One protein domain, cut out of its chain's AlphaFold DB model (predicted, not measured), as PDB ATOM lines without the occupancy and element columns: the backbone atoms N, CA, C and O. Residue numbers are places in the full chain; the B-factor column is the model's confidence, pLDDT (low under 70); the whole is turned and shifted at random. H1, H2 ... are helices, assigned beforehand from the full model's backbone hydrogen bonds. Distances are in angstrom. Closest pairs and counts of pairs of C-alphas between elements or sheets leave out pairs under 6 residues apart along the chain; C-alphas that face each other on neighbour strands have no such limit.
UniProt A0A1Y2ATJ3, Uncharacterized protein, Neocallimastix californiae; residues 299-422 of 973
ATOM      1  N   ARG A 299      14.283 -41.885 -34.207       62.41
ATOM      2  CA  ARG A 299      13.011 -42.183 -34.883       62.41
ATOM      3  C   ARG A 299      12.054 -40.990 -34.842       62.41
ATOM      4  O   ARG A 299      11.611 -40.559 -35.900       62.41
ATOM      5  N   GLU A 300      11.821 -40.419 -33.661       56.75
ATOM      6  CA  GLU A 300      10.960 -39.242 -33.460       56.75
ATOM      7  C   GLU A 300      11.544 -37.991 -34.120       56.75
ATOM      8  O   GLU A 300      10.816 -37.239 -34.757       56.75
ATOM      9  N   VAL A 301      12.871 -37.810 -34.064       59.69
ATOM     10  CA  VAL A 301      13.561 -36.687 -34.728       59.69
ATOM     11  C   VAL A 301      13.485 -36.782 -36.254       59.69
ATOM     12  O   VAL A 301      13.374 -35.762 -36.929       59.69
ATOM     13  N   LEU A 302      13.575 -37.990 -36.822       61.28
ATOM     14  CA  LEU A 302      13.378 -38.183 -38.257       61.28
ATOM     15  C   LEU A 302      11.923 -37.878 -38.631       61.28
ATOM     16  O   LEU A 302      11.705 -37.078 -39.530       61.28
ATOM     17  N   ILE A 303      10.948 -38.457 -37.926       61.72
ATOM     18  CA  ILE A 303       9.515 -38.259 -38.187       61.72
ATOM     19  C   ILE A 303       9.133 -36.774 -38.107       61.72
ATOM     20  O   ILE A 303       8.570 -36.256 -39.070       61.72
ATOM     21  N   SER A 304       9.521 -36.069 -37.040       55.44
ATOM     22  CA  SER A 304       9.182 -34.650 -36.870       55.44
ATOM     23  C   SER A 304       9.814 -33.767 -37.950       55.44
ATOM     24  O   SER A 304       9.166 -32.868 -38.485       55.44
ATOM     25  N   LYS A 305      11.058 -34.060 -38.358       63.06
ATOM     26  CA  LYS A 305      11.699 -33.377 -39.492       63.06
ATOM     27  C   LYS A 305      10.962 -33.643 -40.804       63.06
ATOM     28  O   LYS A 305      10.822 -32.719 -41.595       63.06
ATOM     29  N   LEU A 306      10.488 -34.864 -41.055       64.81
ATOM     30  CA  LEU A 306       9.758 -35.184 -42.289       64.81
ATOM     31  C   LEU A 306       8.371 -34.531 -42.339       64.81
ATOM     32  O   LEU A 306       7.983 -34.046 -43.399       64.81
ATOM     33  N   GLU A 307       7.656 -34.467 -41.215       61.06
ATOM     34  CA  GLU A 307       6.341 -33.815 -41.125       61.06
ATOM     35  C   GLU A 307       6.450 -32.297 -41.344       61.06
ATOM     36  O   GLU A 307       5.714 -31.739 -42.164       61.06
ATOM     37  N   ASN A 308       7.452 -31.650 -40.740       57.84
ATOM     38  CA  ASN A 308       7.700 -30.215 -40.915       57.84
ATOM     39  C   ASN A 308       8.148 -29.841 -42.337       57.84
ATOM     40  O   ASN A 308       7.865 -28.742 -42.817       57.84
ATOM     41  N   ILE A 309       8.840 -30.742 -43.046       62.06
ATOM     42  CA  ILE A 309       9.294 -30.472 -44.417       62.06
ATOM     43  C   ILE A 309       8.133 -30.514 -45.422       62.06
ATOM     44  O   ILE A 309       8.245 -29.909 -46.478       62.06
ATOM     45  N   ILE A 310       7.015 -31.184 -45.139       59.62
ATOM     46  CA  ILE A 310       5.949 -31.409 -46.141       59.62
ATOM     47  C   ILE A 310       4.721 -30.534 -45.892       59.62
ATOM     48  O   ILE A 310       3.869 -30.386 -46.770       59.62
ATOM     49  N   TYR A 311       4.645 -29.887 -44.730       58.66
ATOM     50  CA  TYR A 311       3.632 -28.877 -44.490       58.66
ATOM     51  C   TYR A 311       3.918 -27.627 -45.335       58.66
ATOM     52  O   TYR A 311       4.956 -26.967 -45.200       58.66
ATOM     53  N   ILE A 312       3.002 -27.335 -46.251       62.12
ATOM     54  CA  ILE A 312       2.941 -26.092 -47.017       62.12
ATOM     55  C   ILE A 312       1.545 -25.551 -46.778       62.12
ATOM     56  O   ILE A 312       0.585 -26.283 -46.991       62.12
ATOM     57  N   ASP A 313       1.426 -24.317 -46.305       66.00
ATOM     58  CA  ASP A 313       0.121 -23.682 -46.190       66.00
ATOM     59  C   ASP A 313      -0.362 -23.312 -47.608       66.00
ATOM     60  O   ASP A 313       0.261 -22.482 -48.280       66.00
ATOM     61  N   PRO A 314      -1.431 -23.944 -48.120       56.47
ATOM     62  CA  PRO A 314      -1.865 -23.746 -49.495       56.47
ATOM     63  C   PRO A 314      -2.484 -22.364 -49.735       56.47
ATOM     64  O   PRO A 314      -2.649 -21.971 -50.895       56.47
ATOM     65  N   TYR A 315      -2.814 -21.620 -48.675       59.34
ATOM     66  CA  TYR A 315      -3.426 -20.296 -48.775       59.34
ATOM     67  C   TYR A 315      -2.414 -19.172 -49.047       59.34
ATOM     68  O   TYR A 315      -2.830 -18.080 -49.420       59.34
ATOM     69  N   TYR A 316      -1.108 -19.443 -48.937       54.84
ATOM     70  CA  TYR A 316      -0.041 -18.436 -49.040       54.84
ATOM     71  C   TYR A 316       0.443 -18.104 -50.460       54.84
ATOM     72  O   TYR A 316       1.292 -17.233 -50.629       54.84
ATOM     73  N   TYR A 317      -0.063 -18.783 -51.491       58.34
ATOM     74  CA  TYR A 317       0.485 -18.662 -52.844       58.34
ATOM     75  C   TYR A 317      -0.565 -18.160 -53.832       58.34
ATOM     76  O   TYR A 317      -1.493 -18.881 -54.200       58.34
ATOM     77  N   ASP A 318      -0.361 -16.938 -54.325       54.31
ATOM     78  CA  ASP A 318      -1.263 -16.273 -55.271       54.31
ATOM     79  C   ASP A 318      -1.215 -16.877 -56.690       54.31
ATOM     80  O   ASP A 318      -2.158 -16.724 -57.473       54.31
ATOM     81  N   ASN A 319      -0.131 -17.581 -57.052       76.19
ATOM     82  CA  ASN A 319       0.012 -18.278 -58.333       76.19
ATOM     83  C   ASN A 319       0.464 -19.733 -58.150       76.19
ATOM     84  O   ASN A 319       1.469 -20.028 -57.509       76.19
ATOM     85  N   ILE A 320      -0.226 -20.638 -58.845       78.31
ATOM     86  CA  ILE A 320       0.042 -22.078 -58.847       78.31
ATOM     87  C   ILE A 320       1.477 -22.441 -59.270       78.31
ATOM     88  O   ILE A 320       2.009 -23.436 -58.800       78.31
ATOM     89  N   ASP A 321       2.131 -21.655 -60.135       79.00
ATOM     90  CA  ASP A 321       3.525 -21.936 -60.527       79.00
ATOM     91  C   ASP A 321       4.493 -21.781 -59.342       79.00
ATOM     92  O   ASP A 321       5.430 -22.562 -59.208       79.00
ATOM     93  N   GLU A 322       4.247 -20.797 -58.474       79.00
ATOM     94  CA  GLU A 322       5.048 -20.540 -57.274       79.00
ATOM     95  C   GLU A 322       4.773 -21.600 -56.207       79.00
ATOM     96  O   GLU A 322       5.705 -22.169 -55.642       79.00
ATOM     97  N   PHE A 323       3.497 -21.961 -56.039       82.44
ATOM     98  CA  PHE A 323       3.086 -23.066 -55.177       82.44
ATOM     99  C   PHE A 323       3.749 -24.394 -55.580       82.44
ATOM    100  O   PHE A 323       4.291 -25.103 -54.735       82.44
ATOM    101  N   LEU A 324       3.747 -24.730 -56.876       83.25
ATOM    102  CA  LEU A 324       4.333 -25.972 -57.394       83.25
ATOM    103  C   LEU A 324       5.870 -25.984 -57.325       83.25
ATOM    104  O   LEU A 324       6.448 -27.046 -57.078       83.25
ATOM    105  N   ASP A 325       6.538 -24.841 -57.524       83.38
ATOM    106  CA  ASP A 325       7.999 -24.728 -57.375       83.38
ATOM    107  C   ASP A 325       8.429 -24.910 -55.913       83.38
ATOM    108  O   ASP A 325       9.379 -25.643 -55.624       83.38
ATOM    109  N   GLU A 326       7.684 -24.329 -54.973       80.62
ATOM    110  CA  GLU A 326       7.955 -24.497 -53.547       80.62
ATOM    111  C   GLU A 326       7.672 -25.932 -53.080       80.62
ATOM    112  O   GLU A 326       8.486 -26.538 -52.372       80.62
ATOM    113  N   TYR A 327       6.597 -26.548 -53.583       81.62
ATOM    114  CA  TYR A 327       6.325 -27.969 -53.358       81.62
ATOM    115  C   TYR A 327       7.460 -28.866 -53.875       81.62
ATOM    116  O   TYR A 327       7.862 -29.824 -53.209       81.62
ATOM    117  N   SER A 328       8.026 -28.534 -55.038       84.25
ATOM    118  CA  SER A 328       9.169 -29.242 -55.622       84.25
ATOM    119  C   SER A 328      10.410 -29.161 -54.720       84.25
ATOM    120  O   SER A 328      11.021 -30.189 -54.404       84.25
ATOM    121  N   LYS A 329      10.745 -27.967 -54.212       82.81
ATOM    122  CA  LYS A 329      11.877 -27.759 -53.286       82.81
ATOM    123  C   LYS A 329      11.690 -28.494 -51.960       82.81
ATOM    124  O   LYS A 329      12.641 -29.088 -51.450       82.81
ATOM    125  N   LYS A 330      10.474 -28.511 -51.414       81.81
ATOM    126  CA  LYS A 330      10.153 -29.214 -50.165       81.81
ATOM    127  C   LYS A 330      10.261 -30.734 -50.314       81.81
ATOM    128  O   LYS A 330      10.921 -31.378 -49.497       81.81
ATOM    129  N   ILE A 331       9.744 -31.312 -51.405       81.81
ATOM    130  CA  ILE A 331       9.948 -32.741 -51.714       81.81
ATOM    131  C   ILE A 331      11.445 -33.052 -51.859       81.81
ATOM    132  O   ILE A 331      11.918 -34.072 -51.351       81.81
ATOM    133  N   GLN A 332      12.219 -32.162 -52.487       84.44
ATOM    134  CA  GLN A 332      13.667 -32.318 -52.604       84.44
ATOM    135  C   GLN A 332      14.367 -32.305 -51.236       84.44
ATOM    136  O   GLN A 332      15.181 -33.186 -50.957       84.44
ATOM    137  N   SER A 333      14.013 -31.355 -50.367       78.44
ATOM    138  CA  SER A 333      14.533 -31.250 -48.999       78.44
ATOM    139  C   SER A 333      14.193 -32.484 -48.159       78.44
ATOM    140  O   SER A 333      15.045 -33.001 -47.429       78.44
ATOM    141  N   MET A 334      12.987 -33.036 -48.325       82.88
ATOM    142  CA  MET A 334      12.587 -34.262 -47.639       82.88
ATOM    143  C   MET A 334      13.462 -35.434 -48.091       82.88
ATOM    144  O   MET A 334      13.993 -36.161 -47.255       82.88
ATOM    145  N   ILE A 335      13.647 -35.615 -49.404       83.94
ATOM    146  CA  ILE A 335      14.458 -36.711 -49.950       83.94
ATOM    147  C   ILE A 335      15.905 -36.610 -49.456       83.94
ATOM    148  O   ILE A 335      16.482 -37.619 -49.049       83.94
ATOM    149  N   GLU A 336      16.488 -35.410 -49.445       82.75
ATOM    150  CA  GLU A 336      17.843 -35.215 -48.923       82.75
ATOM    151  C   GLU A 336      17.925 -35.418 -47.408       82.75
ATOM    152  O   GLU A 336      18.919 -35.959 -46.931       82.75
ATOM    153  N   THR A 337      16.875 -35.081 -46.659       78.56
ATOM    154  CA  THR A 337      16.790 -35.382 -45.225       78.56
ATOM    155  C   THR A 337      16.736 -36.889 -44.995       78.56
ATOM    156  O   THR A 337      17.561 -37.408 -44.254       78.56
ATOM    157  N   ILE A 338      15.860 -37.627 -45.685       80.25
ATOM    158  CA  ILE A 338      15.741 -39.092 -45.578       80.25
ATOM    159  C   ILE A 338      17.074 -39.791 -45.889       80.25
ATOM    160  O   ILE A 338      17.482 -40.701 -45.168       80.25
ATOM    161  N   LYS A 339      17.794 -39.349 -46.927       82.19
ATOM    162  CA  LYS A 339      19.082 -39.940 -47.341       82.19
ATOM    163  C   LYS A 339      20.190 -39.821 -46.290       82.19
ATOM    164  O   LYS A 339      21.150 -40.588 -46.350       82.19
ATOM    165  N   GLN A 340      20.082 -38.886 -45.347       79.44
ATOM    166  CA  GLN A 340      21.089 -38.673 -44.303       79.44
ATOM    167  C   GLN A 340      21.010 -39.699 -43.165       79.44
ATOM    168  O   GLN A 340      21.957 -39.817 -42.389       79.44
ATOM    169  N   TYR A 341      19.912 -40.451 -43.057       78.44
ATOM    170  CA  TYR A 341      19.663 -41.342 -41.929       78.44
ATOM    171  C   TYR A 341      19.884 -42.816 -42.292       78.44
ATOM    172  O   TYR A 341      19.484 -43.282 -43.359       78.44
ATOM    173  N   ASN A 342      20.509 -43.560 -41.373       83.25
ATOM    174  CA  ASN A 342      20.682 -45.007 -41.479       83.25
ATOM    175  C   ASN A 342      19.466 -45.731 -40.883       83.25
ATOM    176  O   ASN A 342      19.310 -45.817 -39.667       83.25
ATOM    177  N   PHE A 343      18.606 -46.287 -41.726       77.88
ATOM    178  CA  PHE A 343      17.353 -46.910 -41.304       77.88
ATOM    179  C   PHE A 343      17.554 -48.233 -40.564       77.88
ATOM    180  O   PHE A 343      16.734 -48.567 -39.711       77.88
ATOM    181  N   PHE A 344      18.653 -48.956 -40.812       76.88
ATOM    182  CA  PHE A 344      18.971 -50.166 -40.043       76.88
ATOM    183  C   PHE A 344      19.428 -49.845 -38.618       76.88
ATOM    184  O   PHE A 344      19.169 -50.630 -37.710       76.88
ATOM    185  N   GLU A 345      20.065 -48.691 -38.403       69.69
ATOM    186  CA  GLU A 345      20.393 -48.213 -37.052       69.69
ATOM    187  C   GLU A 345      19.155 -47.689 -36.318       69.69
ATOM    188  O   GLU A 345      19.012 -47.879 -35.113       69.69
ATOM    189  N   ILE A 346      18.262 -47.012 -37.039       65.19
ATOM    190  CA  ILE A 346      17.110 -46.322 -36.449       65.19
ATOM    191  C   ILE A 346      15.967 -47.300 -36.134       65.19
ATOM    192  O   ILE A 346      15.313 -47.166 -35.096       65.19
ATOM    193  N   TYR A 347      15.765 -48.315 -36.979       67.50
ATOM    194  CA  TYR A 347      14.759 -49.367 -36.817       67.50
ATOM    195  C   TYR A 347      15.400 -50.754 -37.020       67.50
ATOM    196  O   TYR A 347      15.215 -51.401 -38.060       67.50
ATOM    197  N   PRO A 348      16.183 -51.224 -36.035       56.72
ATOM    198  CA  PRO A 348      16.848 -52.514 -36.125       56.72
ATOM    199  C   PRO A 348      15.806 -53.636 -36.228       56.72
ATOM    200  O   PRO A 348      14.819 -53.651 -35.496       56.72
ATOM    201  N   ASN A 349      16.056 -54.606 -37.111       60.94
ATOM    202  CA  ASN A 349      15.209 -55.783 -37.374       60.94
ATOM    203  C   ASN A 349      13.945 -55.556 -38.229       60.94
ATOM    204  O   ASN A 349      13.156 -56.489 -38.380       60.94
ATOM    205  N   ILE A 350      13.761 -54.376 -38.832       65.88
ATOM    206  CA  ILE A 350      12.714 -54.149 -39.840       65.88
ATOM    207  C   ILE A 350      13.283 -54.346 -41.247       65.88
ATOM    208  O   ILE A 350      14.262 -53.711 -41.636       65.88
ATOM    209  N   ASP A 351      12.642 -55.210 -42.036       76.69
ATOM    210  CA  ASP A 351      12.961 -55.363 -43.455       76.69
ATOM    211  C   ASP A 351      12.267 -54.273 -44.282       76.69
ATOM    212  O   ASP A 351      11.167 -54.449 -44.811       76.69
ATOM    213  N   PHE A 352      12.918 -53.117 -44.388       75.06
ATOM    214  CA  PHE A 352      12.386 -51.987 -45.145       75.06
ATOM    215  C   PHE A 352      12.183 -52.274 -46.626       75.06
ATOM    216  O   PHE A 352      11.318 -51.648 -47.226       75.06
ATOM    217  N   ASN A 353      12.881 -53.250 -47.212       75.00
ATOM    218  CA  ASN A 353      12.624 -53.631 -48.600       75.00
ATOM    219  C   ASN A 353      11.239 -54.276 -48.771       75.00
ATOM    220  O   ASN A 353      10.706 -54.290 -49.877       75.00
ATOM    221  N   THR A 354      10.642 -54.772 -47.682       75.75
ATOM    222  CA  THR A 354       9.272 -55.295 -47.652       75.75
ATOM    223  C   THR A 354       8.248 -54.209 -47.299       75.75
ATOM    224  O   THR A 354       7.194 -54.143 -47.929       75.75
ATOM    225  N   TYR A 355       8.533 -53.354 -46.310       69.94
ATOM    226  CA  TYR A 355       7.554 -52.385 -45.779       69.94
ATOM    227  C   TYR A 355       7.584 -51.004 -46.451       69.94
ATOM    228  O   TYR A 355       6.553 -50.344 -46.534       69.94
ATOM    229  N   LEU A 356       8.750 -50.565 -46.927       76.88
ATOM    230  CA  LEU A 356       8.965 -49.299 -47.639       76.88
ATOM    231  C   LEU A 356       9.959 -49.506 -48.802       76.88
ATOM    232  O   LEU A 356      11.035 -48.895 -48.810       76.88
ATOM    233  N   PRO A 357       9.623 -50.362 -49.790       75.56
ATOM    234  CA  PRO A 357      10.499 -50.641 -50.935       75.56
ATOM    235  C   PRO A 357      10.894 -49.371 -51.703       75.56
ATOM    236  O   PRO A 357      11.986 -49.298 -52.268       75.56
ATOM    237  N   ASP A 358      10.037 -48.351 -51.660       71.56
ATOM    238  CA  ASP A 358      10.196 -47.056 -52.324       71.56
ATOM    239  C   ASP A 358      11.437 -46.278 -51.852       71.56
ATOM    240  O   ASP A 358      11.960 -45.445 -52.591       71.56
ATOM    241  N   LEU A 359      11.949 -46.556 -50.644       80.88
ATOM    242  CA  LEU A 359      13.167 -45.928 -50.120       80.88
ATOM    243  C   LEU A 359      14.459 -46.533 -50.702       80.88
ATOM    244  O   LEU A 359      15.523 -45.917 -50.593       80.88
ATOM    245  N   ASN A 360      14.372 -47.716 -51.327       79.62
ATOM    246  CA  ASN A 360      15.479 -48.445 -51.957       79.62
ATOM    247  C   ASN A 360      16.754 -48.442 -51.094       79.62
ATOM    248  O   ASN A 360      17.798 -47.894 -51.470       79.62
ATOM    249  N   ILE A 361      16.633 -48.977 -49.881       83.94
ATOM    250  CA  ILE A 361      17.674 -48.900 -48.859       83.94
ATOM    251  C   ILE A 361      18.818 -49.846 -49.223       83.94
ATOM    252  O   ILE A 361      18.622 -51.034 -49.470       83.94
ATOM    253  N   ASN A 362      20.036 -49.311 -49.278       84.38
ATOM    254  CA  ASN A 362      21.213 -50.097 -49.618       84.38
ATOM    255  C   ASN A 362      21.628 -51.038 -48.474       84.38
ATOM    256  O   ASN A 362      21.175 -50.921 -47.340       84.38
ATOM    257  N   GLU A 363      22.565 -51.944 -48.754       81.94
ATOM    258  CA  GLU A 363      23.050 -52.943 -47.786       81.94
ATOM    259  C   GLU A 363      23.672 -52.340 -46.511       81.94
ATOM    260  O   GLU A 363      23.833 -53.039 -45.516       81.94
ATOM    261  N   LYS A 364      24.019 -51.044 -46.518       80.62
ATOM    262  CA  LYS A 364      24.538 -50.314 -45.352       80.62
ATOM    263  C   LYS A 364      23.446 -49.589 -44.555       80.62
ATOM    264  O   LYS A 364      23.775 -48.945 -43.566       80.62
ATOM    265  N   GLY A 365      22.187 -49.683 -44.983       79.56
ATOM    266  CA  GLY A 365      21.023 -49.118 -44.302       79.56
ATOM    267  C   GLY A 365      20.651 -47.695 -44.712       79.56
ATOM    268  O   GLY A 365      19.773 -47.105 -44.091       79.56
ATOM    269  N   TYR A 366      21.249 -47.145 -45.774       86.75
ATOM    270  CA  TYR A 366      20.919 -45.799 -46.262       86.75
ATOM    271  C   TYR A 366      20.025 -45.836 -47.514       86.75
ATOM    272  O   TYR A 366      20.312 -46.614 -48.431       86.75
ATOM    273  N   PRO A 367      18.994 -44.979 -47.611       87.50
ATOM    274  CA  PRO A 367      18.151 -44.851 -48.802       87.50
ATOM    275  C   PRO A 367      18.952 -44.433 -50.043       87.50
ATOM    276  O   PRO A 367      19.707 -43.459 -50.012       87.50
ATOM    277  N   ASN A 368      18.782 -45.141 -51.159       86.06
ATOM    278  CA  ASN A 368      19.427 -44.811 -52.432       86.06
ATOM    279  C   ASN A 368      18.439 -44.120 -53.383       86.06
ATOM    280  O   ASN A 368      17.953 -44.712 -54.351       86.06
ATOM    281  N   LEU A 369      18.139 -42.855 -53.075       85.38
ATOM    282  CA  LEU A 369      17.130 -42.044 -53.757       85.38
ATOM    283  C   LEU A 369      17.753 -40.969 -54.657       85.38
ATOM    284  O   LEU A 369      18.748 -40.330 -54.304       85.38
ATOM    285  N   ASN A 370      17.134 -40.733 -55.818       83.44
ATOM    286  CA  ASN A 370      17.500 -39.660 -56.744       83.44
ATOM    287  C   ASN A 370      16.363 -38.636 -56.810       83.44
ATOM    288  O   ASN A 370      15.354 -38.887 -57.467       83.44
ATOM    289  N   ALA A 371      16.548 -37.496 -56.140       81.19
ATOM    290  CA  ALA A 371      15.509 -36.482 -55.996       81.19
ATOM    291  C   ALA A 371      14.978 -35.976 -57.347       81.19
ATOM    292  O   ALA A 371      13.768 -35.945 -57.540       81.19
ATOM    293  N   ASN A 372      15.854 -35.700 -58.318       83.25
ATOM    294  CA  ASN A 372      15.441 -35.192 -59.633       83.25
ATOM    295  C   ASN A 372      14.538 -36.189 -60.378       83.25
ATOM    296  O   ASN A 372      13.496 -35.807 -60.899       83.25
ATOM    297  N   LYS A 373      14.886 -37.484 -60.371       82.56
ATOM    298  CA  LYS A 373      14.055 -38.532 -60.996       82.56
ATOM    299  C   LYS A 373      12.723 -38.758 -60.283       82.56
ATOM    300  O   LYS A 373      11.783 -39.253 -60.897       82.56
ATOM    301  N   ILE A 374      12.670 -38.500 -58.980       83.12
ATOM    302  CA  ILE A 374      11.446 -38.636 -58.184       83.12
ATOM    303  C   ILE A 374      10.525 -37.446 -58.467       83.12
ATOM    304  O   ILE A 374       9.360 -37.654 -58.784       83.12
ATOM    305  N   LEU A 375      11.060 -36.222 -58.472       82.81
ATOM    306  CA  LEU A 375      10.317 -34.997 -58.789       82.81
ATOM    307  C   LEU A 375       9.693 -35.024 -60.190       82.81
ATOM    308  O   LEU A 375       8.540 -34.631 -60.351       82.81
ATOM    309  N   GLU A 376      10.406 -35.559 -61.189       82.50
ATOM    310  CA  GLU A 376       9.881 -35.727 -62.554       82.50
ATOM    311  C   GLU A 376       8.568 -36.536 -62.606       82.50
ATOM    312  O   GLU A 376       7.741 -36.299 -63.486       82.50
ATOM    313  N   GLN A 377       8.343 -37.459 -61.661       81.81
ATOM    314  CA  GLN A 377       7.153 -38.319 -61.634       81.81
ATOM    315  C   GLN A 377       5.906 -37.622 -61.073       81.81
ATOM    316  O   GLN A 377       4.792 -38.064 -61.343       81.81
ATOM    317  N   PHE A 378       6.065 -36.535 -60.313       80.75
ATOM    318  CA  PHE A 378       4.936 -35.788 -59.742       80.75
ATOM    319  C   PHE A 378       4.275 -34.827 -60.738       80.75
ATOM    320  O   PHE A 378       3.209 -34.284 -60.438       80.75
ATOM    321  N   HIS A 379       4.889 -34.627 -61.913       81.62
ATOM    322  CA  HIS A 379       4.405 -33.740 -62.975       81.62
ATOM    323  C   HIS A 379       4.005 -32.348 -62.453       81.62
ATOM    324  O   HIS A 379       2.941 -31.845 -62.801       81.62
ATOM    325  N   LEU A 380       4.852 -31.742 -61.604       83.44
ATOM    326  CA  LEU A 380       4.626 -30.451 -60.931       83.44
ATOM    327  C   LEU A 380       4.659 -29.271 -61.916       83.44
ATOM    328  O   LEU A 380       5.548 -28.426 -61.887       83.44
ATOM    329  N   THR A 381       3.701 -29.236 -62.837       83.19
ATOM    330  CA  THR A 381       3.535 -28.176 -63.826       83.19
ATOM    331  C   THR A 381       2.114 -27.640 -63.776       83.19
ATOM    332  O   THR A 381       1.143 -28.364 -63.536       83.19
ATOM    333  N   LYS A 382       1.971 -26.351 -64.070       81.62
ATOM    334  CA  LYS A 382       0.665 -25.700 -64.175       81.62
ATOM    335  C   LYS A 382      -0.227 -26.283 -65.262       81.62
ATOM    336  O   LYS A 382      -1.441 -26.216 -65.140       81.62
ATOM    337  N   GLU A 383       0.336 -26.887 -66.305       85.06
ATOM    338  CA  GLU A 383      -0.466 -27.587 -67.316       85.06
ATOM    339  C   GLU A 383      -1.201 -28.798 -66.719       85.06
ATOM    340  O   GLU A 383      -2.338 -29.072 -67.099       85.06
ATOM    341  N   TYR A 384      -0.582 -29.487 -65.755       82.69
ATOM    342  CA  TYR A 384      -1.168 -30.655 -65.104       82.69
ATOM    343  C   TYR A 384      -2.162 -30.269 -63.997       82.69
ATOM    344  O   TYR A 384      -3.251 -30.839 -63.921       82.69
ATOM    345  N   TYR A 385      -1.817 -29.278 -63.167       83.12
ATOM    346  CA  TYR A 385      -2.595 -28.919 -61.974       83.12
ATOM    347  C   TYR A 385      -3.442 -27.639 -62.105       83.12
ATOM    348  O   TYR A 385      -4.216 -27.330 -61.208       83.12
ATOM    349  N   GLY A 386      -3.352 -26.906 -63.219       76.81
ATOM    350  CA  GLY A 386      -3.871 -25.535 -63.391       76.81
ATOM    351  C   GLY A 386      -5.367 -25.302 -63.179       76.81
ATOM    352  O   GLY A 386      -5.786 -24.149 -63.136       76.81
ATOM    353  N   ASN A 387      -6.164 -26.364 -63.056       80.69
ATOM    354  CA  ASN A 387      -7.607 -26.292 -62.814       80.69
ATOM    355  C   ASN A 387      -8.005 -26.626 -61.365       80.69
ATOM    356  O   ASN A 387      -9.199 -26.668 -61.075       80.69
ATOM    357  N   PHE A 388      -7.041 -26.897 -60.486       75.50
ATOM    358  CA  PHE A 388      -7.265 -27.259 -59.088       75.50
ATOM    359  C   PHE A 388      -6.790 -26.135 -58.162       75.50
ATOM    360  O   PHE A 388      -5.898 -25.362 -58.514       75.50
ATOM    361  N   THR A 389      -7.396 -26.027 -56.981       80.50
ATOM    362  CA  THR A 389      -6.932 -25.097 -55.938       80.50
ATOM    363  C   THR A 389      -5.635 -25.602 -55.297       80.50
ATOM    364  O   THR A 389      -5.394 -26.806 -55.274       80.50
ATOM    365  N   ASN A 390      -4.806 -24.719 -54.725       75.00
ATOM    366  CA  ASN A 390      -3.548 -25.116 -54.068       75.00
ATOM    367  C   ASN A 390      -3.760 -26.195 -52.988       75.00
ATOM    368  O   ASN A 390      -2.962 -27.122 -52.881       75.00
ATOM    369  N   TYR A 391      -4.872 -26.123 -52.248       75.12
ATOM    370  CA  TYR A 391      -5.240 -27.124 -51.244       75.12
ATOM    371  C   TYR A 391      -5.536 -28.489 -51.886       75.12
ATOM    372  O   TYR A 391      -5.020 -29.517 -51.453       75.12
ATOM    373  N   GLU A 392      -6.325 -28.517 -52.963       76.50
ATOM    374  CA  GLU A 392      -6.596 -29.758 -53.701       76.50
ATOM    375  C   GLU A 392      -5.315 -30.330 -54.320       76.50
ATOM    376  O   GLU A 392      -5.115 -31.542 -54.305       76.50
ATOM    377  N   ILE A 393      -4.416 -29.474 -54.808       78.44
ATOM    378  CA  ILE A 393      -3.120 -29.874 -55.366       78.44
ATOM    379  C   ILE A 393      -2.232 -30.491 -54.282       78.44
ATOM    380  O   ILE A 393      -1.658 -31.555 -54.509       78.44
ATOM    381  N   GLN A 394      -2.151 -29.873 -53.102       78.75
ATOM    382  CA  GLN A 394      -1.428 -30.405 -51.944       78.75
ATOM    383  C   GLN A 394      -1.922 -31.798 -51.562       78.75
ATOM    384  O   GLN A 394      -1.130 -32.736 -51.447       78.75
ATOM    385  N   GLU A 395      -3.239 -31.950 -51.414       75.06
ATOM    386  CA  GLU A 395      -3.857 -33.227 -51.069       75.06
ATOM    387  C   GLU A 395      -3.624 -34.277 -52.159       75.06
ATOM    388  O   GLU A 395      -3.351 -35.441 -51.860       75.06
ATOM    389  N   MET A 396      -3.665 -33.881 -53.431       75.62
ATOM    390  CA  MET A 396      -3.384 -34.777 -54.548       75.62
ATOM    391  C   MET A 396      -1.918 -35.215 -54.594       75.62
ATOM    392  O   MET A 396      -1.666 -36.392 -54.842       75.62
ATOM    393  N   ILE A 397      -0.956 -34.320 -54.337       76.94
ATOM    394  CA  ILE A 397       0.480 -34.645 -54.325       76.94
ATOM    395  C   ILE A 397       0.822 -35.539 -53.125       76.94
ATOM    396  O   ILE A 397       1.488 -36.563 -53.296       76.94
ATOM    397  N   ASN A 398       0.326 -35.207 -51.929       72.62
ATOM    398  CA  ASN A 398       0.599 -35.964 -50.702       72.62
ATOM    399  C   ASN A 398       0.026 -37.382 -50.733       72.62
ATOM    400  O   ASN A 398       0.645 -38.308 -50.202       72.62
ATOM    401  N   ASN A 399      -1.124 -37.559 -51.388       67.12
ATOM    402  CA  ASN A 399      -1.822 -38.838 -51.489       67.12
ATOM    403  C   ASN A 399      -1.576 -39.571 -52.828       67.12
ATOM    404  O   ASN A 399      -2.264 -40.555 -53.115       67.12
ATOM    405  N   ASN A 400      -0.627 -39.124 -53.667       67.62
ATOM    406  CA  ASN A 400      -0.443 -39.661 -55.021       67.62
ATOM    407  C   ASN A 400       0.088 -41.110 -55.020       67.62
ATOM    408  O   ASN A 400       1.290 -41.370 -55.015       67.62
ATOM    409  N   ASN A 401      -0.823 -42.082 -55.050       55.34
ATOM    410  CA  ASN A 401      -0.507 -43.517 -55.047       55.34
ATOM    411  C   ASN A 401      -0.016 -44.057 -56.407       55.34
ATOM    412  O   ASN A 401       0.330 -45.233 -56.499       55.34
ATOM    413  N   ASN A 402      -0.007 -43.239 -57.469       52.94
ATOM    414  CA  ASN A 402       0.393 -43.661 -58.821       52.94
ATOM    415  C   ASN A 402       1.884 -43.421 -59.122       52.94
ATOM    416  O   ASN A 402       2.366 -43.815 -60.184       52.94
ATOM    417  N   VAL A 403       2.608 -42.787 -58.197       60.28
ATOM    418  CA  VAL A 403       4.048 -42.510 -58.270       60.28
ATOM    419  C   VAL A 403       4.763 -43.460 -57.308       60.28
ATOM    420  O   VAL A 403       4.300 -43.655 -56.189       60.28
ATOM    421  N   GLY A 404       5.892 -44.052 -57.713       60.72
ATOM    422  CA  GLY A 404       6.633 -45.050 -56.917       60.72
ATOM    423  C   GLY A 404       7.326 -44.509 -55.655       60.72
ATOM    424  O   GLY A 404       8.292 -45.106 -55.194       60.72
ATOM    425  N   PHE A 405       6.898 -43.350 -55.148       74.69
ATOM    426  CA  PHE A 405       7.419 -42.679 -53.963       74.69
ATOM    427  C   PHE A 405       6.279 -41.891 -53.296       74.69
ATOM    428  O   PHE A 405       6.011 -40.745 -53.654       74.69
ATOM    429  N   ASN A 406       5.565 -42.529 -52.363       77.69
ATOM    430  CA  ASN A 406       4.375 -41.954 -51.732       77.69
ATOM    431  C   ASN A 406       4.680 -41.349 -50.356       77.69
ATOM    432  O   ASN A 406       5.022 -42.048 -49.401       77.69
ATOM    433  N   ILE A 407       4.495 -40.038 -50.256       74.25
ATOM    434  CA  ILE A 407       4.889 -39.230 -49.104       74.25
ATOM    435  C   ILE A 407       4.112 -39.608 -47.836       74.25
ATOM    436  O   ILE A 407       4.706 -39.891 -46.791       74.25
ATOM    437  N   ARG A 408       2.778 -39.662 -47.929       76.06
ATOM    438  CA  ARG A 408       1.911 -39.958 -46.783       76.06
ATOM    439  C   ARG A 408       2.094 -41.396 -46.292       76.06
ATOM    440  O   ARG A 408       2.059 -41.640 -45.089       76.06
ATOM    441  N   HIS A 409       2.333 -42.340 -47.200       77.69
ATOM    442  CA  HIS A 409       2.625 -43.733 -46.867       77.69
ATOM    443  C   HIS A 409       3.953 -43.881 -46.112       77.69
ATOM    444  O   HIS A 409       3.987 -44.587 -45.107       77.69
ATOM    445  N   ILE A 410       5.017 -43.187 -46.538       76.94
ATOM    446  CA  ILE A 410       6.323 -43.224 -45.861       76.94
ATOM    447  C   ILE A 410       6.190 -42.728 -44.416       76.94
ATOM    448  O   ILE A 410       6.577 -43.446 -43.495       76.94
ATOM    449  N   ILE A 411       5.584 -41.557 -44.202       72.56
ATOM    450  CA  ILE A 411       5.411 -40.980 -42.857       72.56
ATOM    451  C   ILE A 411       4.550 -41.890 -41.972       72.56
ATOM    452  O   ILE A 411       4.965 -42.270 -40.878       72.56
ATOM    453  N   ASN A 412       3.388 -42.328 -42.464       68.44
ATOM    454  CA  ASN A 412       2.469 -43.150 -41.674       68.44
ATOM    455  C   ASN A 412       3.053 -44.523 -41.311       68.44
ATOM    456  O   ASN A 412       2.774 -45.047 -40.232       68.44
ATOM    457  N   THR A 413       3.842 -45.126 -42.201       69.75
ATOM    458  CA  THR A 413       4.491 -46.414 -41.933       69.75
ATOM    459  C   THR A 413       5.623 -46.262 -40.918       69.75
ATOM    460  O   THR A 413       5.736 -47.103 -40.031       69.75
ATOM    461  N   LEU A 414       6.410 -45.181 -40.972       70.50
ATOM    462  CA  LEU A 414       7.430 -44.898 -39.954       70.50
ATOM    463  C   LEU A 414       6.807 -44.611 -38.578       70.50
ATOM    464  O   LEU A 414       7.277 -45.160 -37.583       70.50
ATOM    465  N   ASN A 415       5.701 -43.861 -38.533       65.25
ATOM    466  CA  ASN A 415       4.942 -43.594 -37.306       65.25
ATOM    467  C   ASN A 415       4.472 -44.887 -36.622       65.25
ATOM    468  O   ASN A 415       4.755 -45.108 -35.448       65.25
ATOM    469  N   LYS A 416       3.862 -45.811 -37.376       59.91
ATOM    470  CA  LYS A 416       3.403 -47.111 -36.846       59.91
ATOM    471  C   LYS A 416       4.530 -48.008 -36.325       59.91
ATOM    472  O   LYS A 416       4.290 -48.866 -35.480       59.91
ATOM    473  N   LEU A 417       5.747 -47.860 -36.849       57.34
ATOM    474  CA  LEU A 417       6.910 -48.643 -36.418       57.34
ATOM    475  C   LEU A 417       7.539 -48.100 -35.121       57.34
ATOM    476  O   LEU A 417       8.236 -48.851 -34.435       57.34
ATOM    477  N   ASN A 418       7.295 -46.834 -34.765       54.88
ATOM    478  CA  ASN A 418       7.842 -46.212 -33.555       54.88
ATOM    479  C   ASN A 418       7.174 -46.729 -32.258       54.88
ATOM    480  O   ASN A 418       7.835 -46.830 -31.224       54.88
ATOM    481  N   ASP A 419       5.916 -47.175 -32.326       49.75
ATOM    482  CA  ASP A 419       5.124 -47.631 -31.169       49.75
ATOM    483  C   ASP A 419       5.626 -48.927 -30.493       49.75
ATOM    484  O   ASP A 419       5.221 -49.249 -29.375       49.75
ATOM    485  N   LEU A 420       6.521 -49.694 -31.128       44.75
ATOM    486  CA  LEU A 420       6.783 -51.094 -30.760       44.75
ATOM    487  C   LEU A 420       8.075 -51.375 -29.952       44.75
ATOM    488  O   LEU A 420       8.259 -52.531 -29.568       44.75
ATOM    489  N   CYS A 421       8.980 -50.413 -29.669       42.72
ATOM    490  CA  CYS A 421      10.361 -50.777 -29.249       42.72
ATOM    491  C   CYS A 421      11.062 -50.110 -28.027       42.72
ATOM    492  O   CYS A 421      12.121 -50.615 -27.665       42.72
ATOM    493  N   SER A 422      10.563 -49.075 -27.326       48.94
ATOM    494  CA  SER A 422      11.316 -48.468 -26.180       48.94
ATOM    495  C   SER A 422      10.518 -48.130 -24.913       48.94
ATOM    496  O   SER A 422      11.091 -47.711 -23.909       48.94
TER     497      SER A 422
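AT A GLANCE: This is residues 299 to 422 of the 973 residues of an uncharacterized protein of Neocallimastix californiae (UniProt A0A1Y2ATJ3). The long helix H2 runs along an elongated body; H1 folds back beside part of it as a helical hairpin, and H8 runs beside H1. H5 and, near one end, short H6 pack on H2, while H3 and H4 lie toward the other end, from which the loop of residues 356 to 370 returns to H5. The printed part has 124 residues, 73 of them in the eight named helices H1 to H8, in that order along the chain; there is no named strand, and the class is all helix. The whole is compact, with a radius of gyration of the C-alphas of 15.2 A and spans of 45 by 26 by 21 A.

IN THESE COORDINATES: H1, residues 299 to 310, begins at C-alpha (13.011, -42.183, -34.883) and measures 17.1 A. H2 is residues 320 to 339, 28.5 A; H3 343 to 346; H4 352 to 355; H5 371 to 378, 11.2 A; H6 382 to 385; H7 390 to 398, 12.1 A. H8, residues 407 to 418, 17.3 A, ends at C-alpha (7.842, -46.212, -33.555).

HOW THE PARTS SIT: H2 is the hub. Its residues 330 to 338 touch H1 at a shallow tilt of 17 degrees, opposite ways; the closest C-alphas, Ile 309 and Lys 330, are 5.9 A apart. H5 touches H2 at a steep tilt of 46 degrees, closest C-alphas Gln 332 and Ala 371, 5.7 A. H6 touches H2 at Asp 321 and Lys 382, closest C-alphas, 6.0 A. H1 touches H8 at a shallow tilt of 19 degrees, closest C-alphas Arg 299 and Asn 418, 6.7 A. H7 is close to but not clearly touching H2. H2 and H8 are apart. Each O i to N i+4 pair is within hydrogen-bond range in H1, H2, H7 and H8, and 2 of 4 in H5; H3, H4 and H6 are too short for one.

THE WHOLE: The C-alphas farthest apart, Glu 383 and Ser 422, are 47.6 A apart. The printed part has no cut; the link H4 to H5 is long. Mean pLDDT of the printed part is 72.9, with 43 residues under 70, among them 299 to 318 and 415 to 422.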